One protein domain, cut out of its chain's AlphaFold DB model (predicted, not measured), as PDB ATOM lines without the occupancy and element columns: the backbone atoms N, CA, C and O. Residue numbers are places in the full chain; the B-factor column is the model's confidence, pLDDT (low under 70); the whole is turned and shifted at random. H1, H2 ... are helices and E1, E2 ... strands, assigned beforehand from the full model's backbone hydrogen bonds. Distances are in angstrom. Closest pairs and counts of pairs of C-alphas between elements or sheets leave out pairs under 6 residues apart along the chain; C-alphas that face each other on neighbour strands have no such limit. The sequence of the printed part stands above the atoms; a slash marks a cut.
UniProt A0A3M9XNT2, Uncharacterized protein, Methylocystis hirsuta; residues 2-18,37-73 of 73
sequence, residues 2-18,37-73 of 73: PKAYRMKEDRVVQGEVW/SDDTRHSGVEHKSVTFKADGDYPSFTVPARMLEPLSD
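AT A GLANCE: This is residues 2 to 18 and 37 to 73 of the 73 residues of an uncharacterized protein of Methylocystis hirsuta (UniProt A0A3M9XNT2). A twisted two-stranded hairpin, E4 and E5, lies in the middle of three separate strand pairs; the first and last strands, E1 and E6, pair beside it, the small hairpin E2 and E3 lies off elsewhere, and the short helix H1 sits near the start of E4. The printed part has 54 residues, with one named helix and six named strands in the order E1 E2 E3 H1 E4 E5 E6. Each pair is antiparallel, and the class is mixed, helices and strands. The whole is compact, with a radius of gyration of the C-alphas of 11.5 A, and its outline is elongated, spanning 32 by 20 by 20 A.

IN THESE COORDINATES: Find C-alpha 5 at (-51.000, -12.870, 42.830), where E1 begins and runs to residue 7. Next come E2, residues 11 to 13, and E3, residues 16 to 18. After the cut, look at C-alpha 37 at (-40.739, 2.778, 40.643): H1 runs from there to residue 43, 10.0 A long. E4, residues 47 to 51, is 13.3 A long, and E5, residues 60 to 64, 13.6 A. E6, residues 68 to 70, ends at C-alpha 70, (-53.167, -11.368, 46.570).

HOW THE PARTS SIT: Start at the hairpin E4 and E5, antiparallel at 146 degrees, with N 48 and O 63 2.8 A apart. The closest C-alphas of H1 and E4 are those of Thr 40 and His 47, 5.4 A; in H1 every O i to N i+4 pair is within hydrogen-bond range. E5 and E6 meet only through their link. E6 is antiparallel to E1 at 147 degrees, with N 6 and O 69 2.8 A apart. In the hairpin E2 and E3, at 131 degrees, N 18 and O 11 are 2.8 A apart. E1 and E4 are apart.

THE WHOLE: The two farthest C-alphas, of Gln 14 and Asp 73, are 33.9 A apart. Residues 19 to 36 are not printed, and C-alphas 18 and 37 are 19.6 A apart across the cut. Of the links that are printed whole, none is long. In this model, residues 2 and 73 are under pLDDT 70.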
ATOM      1  N   PRO A   2     -47.685 -11.562  50.028       61.06
ATOM      2  CA  PRO A   2     -48.356 -12.630  49.288       61.06
ATOM      3  C   PRO A   2     -47.322 -13.448  48.514       61.06
ATOM      4  O   PRO A   2     -46.420 -12.863  47.911       61.06
ATOM      5  N   LYS A   3     -47.423 -14.781  48.548       86.31
ATOM      6  CA  LYS A   3     -46.509 -15.649  47.787       86.31
ATOM      7  C   LYS A   3     -46.781 -15.577  46.286       86.31
ATOM      8  O   LYS A   3     -45.860 -15.762  45.500       86.31
ATOM      9  N   ALA A   4     -48.023 -15.279  45.910       95.00
ATOM     10  CA  ALA A   4     -48.472 -15.146  44.537       95.00
ATOM     11  C   ALA A   4     -49.621 -14.135  44.434       95.00
ATOM     12  O   ALA A   4     -50.269 -13.778  45.426       95.00
ATOM     13  N   TYR A   5     -49.882 -13.712  43.206       97.38
ATOM     14  CA  TYR A   5     -51.000 -12.870  42.830       97.38
ATOM     15  C   TYR A   5     -51.771 -13.515  41.685       97.38
ATOM     16  O   TYR A   5     -51.183 -14.156  40.813       97.38
ATOM     17  N   ARG A   6     -53.077 -13.281  41.648       97.81
ATOM     18  CA  ARG A   6     -53.911 -13.508  40.474       97.81
ATOM     19  C   ARG A   6     -54.122 -12.190  39.734       97.81
ATOM     20  O   ARG A   6     -54.415 -11.163  40.346       97.81
ATOM     21  N   MET A   7     -53.994 -12.220  38.414       98.12
ATOM     22  CA  MET A   7     -54.345 -11.097  37.545       98.12
ATOM     23  C   MET A   7     -55.867 -10.896  37.527       98.12
ATOM     24  O   MET A   7     -56.607 -11.826  37.211       98.12
ATOM     25  N   LYS A   8     -56.343  -9.691  37.844       98.19
ATOM     26  CA  LYS A   8     -57.775  -9.333  37.835       98.19
ATOM     27  C   LYS A   8     -58.286  -8.875  36.471       98.19
ATOM     28  O   LYS A   8     -59.487  -8.913  36.239       98.19
ATOM     29  N   GLU A   9     -57.388  -8.437  35.595       97.25
ATOM     30  CA  GLU A   9     -57.686  -8.000  34.229       97.25
ATOM     31  C   GLU A   9     -56.467  -8.259  33.323       97.25
ATOM     32  O   GLU A   9     -55.358  -8.493  33.818       97.25
ATOM     33  N   ASP A  10     -56.661  -8.216  32.004       97.81
ATOM     34  CA  ASP A  10     -55.591  -8.436  31.029       97.81
ATOM     35  C   ASP A  10     -54.562  -7.296  31.070       97.81
ATOM     36  O   ASP A  10     -54.894  -6.117  30.932       97.81
ATOM     37  N   ARG A  11     -53.278  -7.639  31.208       94.75
ATOM     38  CA  ARG A  11     -52.172  -6.703  30.998       94.75
ATOM     39  C   ARG A  11     -51.895  -6.600  29.509       94.75
ATOM     40  O   ARG A  11     -51.299  -7.504  28.927       94.75
ATOM     41  N   VAL A  12     -52.290  -5.475  28.926       93.00
ATOM     42  CA  VAL A  12     -52.002  -5.138  27.532       93.00
ATOM     43  C   VAL A  12     -50.845  -4.146  27.467       93.00
ATOM     44  O   VAL A  12     -50.865  -3.124  28.154       93.00
ATOM     45  N   VAL A  13     -49.845  -4.433  26.636       86.75
ATOM     46  CA  VAL A  13     -48.714  -3.542  26.349       86.75
ATOM     47  C   VAL A  13     -48.608  -3.416  24.834       86.75
ATOM     48  O   VAL A  13     -48.514  -4.419  24.138       86.75
ATOM     49  N   GLN A  14     -48.686  -2.185  24.319       88.88
ATOM     50  CA  GLN A  14     -48.632  -1.884  22.877       88.88
ATOM     51  C   GLN A  14     -49.631  -2.686  22.011       88.88
ATOM     52  O   GLN A  14     -49.366  -2.982  20.853       88.88
ATOM     53  N   GLY A  15     -50.803  -3.018  22.561       91.69
ATOM     54  CA  GLY A  15     -51.843  -3.780  21.859       91.69
ATOM     55  C   GLY A  15     -51.721  -5.302  21.986       91.69
ATOM     56  O   GLY A  15     -52.630  -6.010  21.559       91.69
ATOM     57  N   GLU A  16     -50.667  -5.814  22.626       93.62
ATOM     58  CA  GLU A  16     -50.490  -7.244  22.880       93.62
ATOM     59  C   GLU A  16     -50.821  -7.614  24.326       93.62
ATOM     60  O   GLU A  16     -50.501  -6.878  25.261       93.62
ATOM     61  N   VAL A  17     -51.444  -8.777  24.529       93.81
ATOM     62  CA  VAL A  17     -51.755  -9.299  25.867       93.81
ATOM     63  C   VAL A  17     -50.537 -10.031  26.429       93.81
ATOM     64  O   VAL A  17     -50.209 -11.130  25.987       93.81
ATOM     65  N   TRP A  18     -49.902  -9.441  27.437       91.44
ATOM     66  CA  TRP A  18     -48.720  -9.984  28.116       91.44
ATOM     67  C   TRP A  18     -49.077 -10.901  29.289       91.44
ATOM     68  O   TRP A  18     -48.384 -11.881  29.553       91.44
ATOM     69  N   SER A  37     -40.777   1.420  40.092       98.19
ATOM     70  CA  SER A  37     -40.739   2.778  40.643       98.19
ATOM     71  C   SER A  37     -40.886   3.827  39.543       98.19
ATOM     72  O   SER A  37     -41.660   4.770  39.705       98.19
ATOM     73  N   ASP A  38     -40.205   3.639  38.416       98.31
ATOM     74  CA  ASP A  38     -40.270   4.549  37.276       98.31
ATOM     75  C   ASP A  38     -41.659   4.544  36.633       98.31
ATOM     76  O   ASP A  38     -42.232   5.617  36.440       98.31
ATOM     77  N   ASP A  39     -42.272   3.374  36.434       97.12
ATOM     78  CA  ASP A  39     -43.661   3.278  35.970       97.12
ATOM     79  C   ASP A  39     -44.633   3.937  36.950       97.12
ATOM     80  O   ASP A  39     -45.582   4.610  36.535       97.12
ATOM     81  N   THR A  40     -44.389   3.793  38.257       98.44
ATOM     82  CA  THR A  40     -45.209   4.446  39.285       98.44
ATOM     83  C   THR A  40     -45.124   5.962  39.186       98.44
ATOM     84  O   THR A  40     -46.149   6.642  39.209       98.44
ATOM     85  N   ARG A  41     -43.916   6.506  39.038       98.31
ATOM     86  CA  ARG A  41     -43.697   7.952  38.893       98.31
ATOM     87  C   ARG A  41     -44.266   8.483  37.582       98.31
ATOM     88  O   ARG A  41     -44.854   9.558  37.579       98.31
ATOM     89  N   HIS A  42     -44.102   7.739  36.492       97.62
ATOM     90  CA  HIS A  42     -44.555   8.144  35.167       97.62
ATOM     91  C   HIS A  42     -46.084   8.139  35.051       97.62
ATOM     92  O   HIS A  42     -46.669   9.077  34.517       97.62
ATOM     93  N   SER A  43     -46.736   7.092  35.562       95.75
ATOM     94  CA  SER A  43     -48.187   6.906  35.428       95.75
ATOM     95  C   SER A  43     -49.008   7.477  36.589       95.75
ATOM     96  O   SER A  43     -50.223   7.619  36.458       95.75
ATOM     97  N   GLY A  44     -48.386   7.751  37.740       97.88
ATOM     98  CA  GLY A  44     -49.083   8.099  38.984       97.88
ATOM     99  C   GLY A  44     -49.821   6.925  39.646       97.88
ATOM    100  O   GLY A  44     -50.538   7.127  40.623       97.88
ATOM    101  N   VAL A  45     -49.664   5.701  39.132       97.38
ATOM    102  CA  VAL A  45     -50.314   4.485  39.639       97.38
ATOM    103  C   VAL A  45     -49.257   3.571  40.237       97.38
ATOM    104  O   VAL A  45     -48.258   3.300  39.589       97.38
ATOM    105  N   GLU A  46     -49.473   3.039  41.439       98.31
ATOM    106  CA  GLU A  46     -48.546   2.065  42.034       98.31
ATOM    107  C   GLU A  46     -48.363   0.849  41.111       98.31
ATOM    108  O   GLU A  46     -49.344   0.207  40.723       98.31
ATOM    109  N   HIS A  47     -47.115   0.522  40.778       97.81
ATOM    110  CA  HIS A  47     -46.731  -0.659  40.007       97.81
ATOM    111  C   HIS A  47     -45.924  -1.647  40.852       97.81
ATOM    112  O   HIS A  47     -45.262  -1.280  41.822       97.81
ATOM    113  N   LYS A  48     -45.974  -2.924  40.466       97.19
ATOM    114  CA  LYS A  48     -45.195  -4.016  41.059       97.19
ATOM    115  C   LYS A  48     -44.493  -4.821  39.978       97.19
ATOM    116  O   LYS A  48     -45.056  -5.039  38.907       97.19
ATOM    117  N   SER A  49     -43.294  -5.289  40.299       97.06
ATOM    118  CA  SER A  49     -42.493  -6.172  39.450       97.06
ATOM    119  C   SER A  49     -42.843  -7.633  39.736       97.06
ATOM    120  O   SER A  49     -42.729  -8.100  40.874       97.06
ATOM    121  N   VAL A  50     -43.292  -8.351  38.710       96.62
ATOM    122  CA  VAL A  50     -43.769  -9.735  38.807       96.62
ATOM    123  C   VAL A  50     -43.174 -10.620  37.710       96.62
ATOM    124  O   VAL A  50     -42.643 -10.135  36.715       96.62
ATOM    125  N   THR A  51     -43.262 -11.932  37.896       96.50
ATOM    126  CA  THR A  51     -42.829 -12.968  36.948       96.50
ATOM    127  C   THR A  51     -43.847 -14.106  36.916       96.50
ATOM    128  O   THR A  51     -44.596 -14.314  37.870       96.50
ATOM    129  N   PHE A  52     -43.876 -14.872  35.827       96.50
ATOM    130  CA  PHE A  52     -44.626 -16.131  35.774       96.50
ATOM    131  C   PHE A  52     -43.896 -17.293  36.457       96.50
ATOM    132  O   PHE A  52     -44.505 -18.333  36.705       96.50
ATOM    133  N   LYS A  53     -42.604 -17.148  36.774       96.25
ATOM    134  CA  LYS A  53     -41.847 -18.196  37.455       96.25
ATOM    135  C   LYS A  53     -42.099 -18.164  38.963       96.25
ATOM    136  O   LYS A  53     -41.856 -17.160  39.627       96.25
ATOM    137  N   ALA A  54     -42.532 -19.295  39.517       95.38
ATOM    138  CA  ALA A  54     -42.827 -19.436  40.947       95.38
ATOM    139  C   ALA A  54     -41.603 -19.255  41.865       95.38
ATOM    140  O   ALA A  54     -41.750 -18.947  43.049       95.38
ATOM    141  N   ASP A  55     -40.396 -19.440  41.333       94.94
ATOM    142  CA  ASP A  55     -39.141 -19.193  42.046       94.94
ATOM    143  C   ASP A  55     -38.770 -17.700  42.130       94.94
ATOM    144  O   ASP A  55     -37.885 -17.345  42.911       94.94
ATOM    145  N   GLY A  56     -39.477 -16.826  41.404       94.81
ATOM    146  CA  GLY A  56     -39.223 -15.389  41.358       94.81
ATOM    147  C   GLY A  56     -38.116 -14.968  40.384       94.81
ATOM    148  O   GLY A  56     -37.662 -13.825  40.468       94.81
ATOM    149  N   ASP A  57     -37.663 -15.860  39.501       96.50
ATOM    150  CA  ASP A  57     -36.631 -15.583  38.499       96.50
ATOM    151  C   ASP A  57     -37.201 -14.911  37.228       96.50
ATOM    152  O   ASP A  57     -38.413 -14.857  36.993       96.50
ATOM    153  N   TYR A  58     -36.317 -14.377  36.390       95.00
ATOM    154  CA  TYR A  58     -36.638 -13.712  35.125       95.00
ATOM    155  C   TYR A  58     -37.174 -14.681  34.059       95.00
ATOM    156  O   TYR A  58     -36.845 -15.865  34.092       95.00
ATOM    157  N   PRO A  59     -37.920 -14.217  33.039       94.12
ATOM    158  CA  PRO A  59     -38.248 -12.823  32.731       94.12
ATOM    159  C   PRO A  59     -39.274 -12.227  33.697       94.12
ATOM    160  O   PRO A  59     -40.150 -12.928  34.196       94.12
ATOM    161  N   SER A  60     -39.168 -10.922  33.940       94.75
ATOM    162  CA  SER A  60     -40.113 -10.161  34.755       94.75
ATOM    163  C   SER A  60     -40.748  -9.029  33.954       94.75
ATOM    164  O   SER A  60     -40.272  -8.650  32.883       94.75
ATOM    165  N   PHE A  61     -41.848  -8.503  34.477       95.50
ATOM    166  CA  PHE A  61     -42.547  -7.347  33.936       95.50
ATOM    167  C   PHE A  61     -43.205  -6.552  35.063       95.50
ATOM    168  O   PHE A  61     -43.419  -7.058  36.167       95.50
ATOM    169  N   THR A  62     -43.546  -5.301  34.780       96.38
ATOM    170  CA  THR A  62     -44.260  -4.425  35.704       96.38
ATOM    171  C   THR A  62     -45.756  -4.418  35.410       96.38
ATOM    172  O   THR A  62     -46.221  -4.471  34.263       96.38
ATOM    173  N   VAL A  63     -46.546  -4.334  36.474       97.06
ATOM    174  CA  VAL A  63     -48.005  -4.291  36.394       97.06
ATOM    175  C   VAL A  63     -48.565  -3.339  37.453       97.06
ATOM    176  O   VAL A  63     -48.059  -3.332  38.578       97.06
ATOM    177  N   PRO A  64     -49.609  -2.546  37.144       97.44
ATOM    178  CA  PRO A  64     -50.333  -1.787  38.153       97.44
ATOM    179  C   PRO A  64     -50.786  -2.688  39.306       97.44
ATOM    180  O   PRO A  64     -51.458  -3.698  39.092       97.44
ATOM    181  N   ALA A  65     -50.495  -2.302  40.545       97.12
ATOM    182  CA  ALA A  65     -50.855  -3.064  41.738       97.12
ATOM    183  C   ALA A  65     -52.371  -3.299  41.835       97.12
ATOM    184  O   ALA A  65     -52.811  -4.353  42.289       97.12
ATOM    185  N   ARG A  66     -53.179  -2.357  41.327       97.19
ATOM    186  CA  ARG A  66     -54.640  -2.495  41.244       97.19
ATOM    187  C   ARG A  66     -55.105  -3.667  40.376       97.19
ATOM    188  O   ARG A  66     -56.260  -4.043  40.516       97.19
ATOM    189  N   MET A  67     -54.266  -4.219  39.495       97.75
ATOM    190  CA  MET A  67     -54.575  -5.390  38.662       97.75
ATOM    191  C   MET A  67     -54.267  -6.711  39.369       97.75
ATOM    192  O   MET A  67     -54.595  -7.767  38.843       97.75
ATOM    193  N   LEU A  68     -53.651  -6.670  40.550       97.44
ATOM    194  CA  LEU A  68     -53.250  -7.856  41.293       97.44
ATOM    195  C   LEU A  68     -54.225  -8.131  42.439       97.44
ATOM    196  O   LEU A  68     -54.584  -7.241  43.211       97.44
ATOM    197  N   GLU A  69     -54.646  -9.383  42.547       97.06
ATOM    198  CA  GLU A  69     -55.327  -9.951  43.706       97.06
ATOM    199  C   GLU A  69     -54.323 -10.823  44.473       97.06
ATOM    200  O   GLU A  69     -53.833 -11.806  43.915       97.06
ATOM    201  N   PRO A  70     -53.965 -10.487  45.723       96.06
ATOM    202  CA  PRO A  70     -53.167 -11.368  46.570       96.06
ATOM    203  C   PRO A  70     -53.848 -12.722  46.760       96.06
ATOM    204  O   PRO A  70     -55.022 -12.769  47.117       96.06
ATOM    205  N   LEU A  71     -53.103 -13.812  46.587       94.00
ATOM    206  CA  LEU A  71     -53.579 -15.133  46.983       94.00
ATOM    207  C   LEU A  71     -53.129 -15.429  48.416       94.00
ATOM    208  O   LEU A  71     -51.937 -15.341  48.730       94.00
ATOM    209  N   SER A  72     -54.099 -15.734  49.276       80.94
ATOM    210  CA  SER A  72     -53.865 -16.327  50.595       80.94
ATOM    211  C   SER A  72     -53.456 -17.794  50.425       80.94
ATOM    212  O   SER A  72     -53.934 -18.443  49.493       80.94
ATOM    213  N   ASP A  73     -52.576 -18.287  51.302       61.50
ATOM    214  CA  ASP A  73     -52.312 -19.730  51.439       61.50
ATOM    215  C   ASP A  73     -53.561 -20.478  51.940       61.50
ATOM    216  O   ASP A  73     -54.321 -19.880  52.743       61.50
TER     217      ASP A  73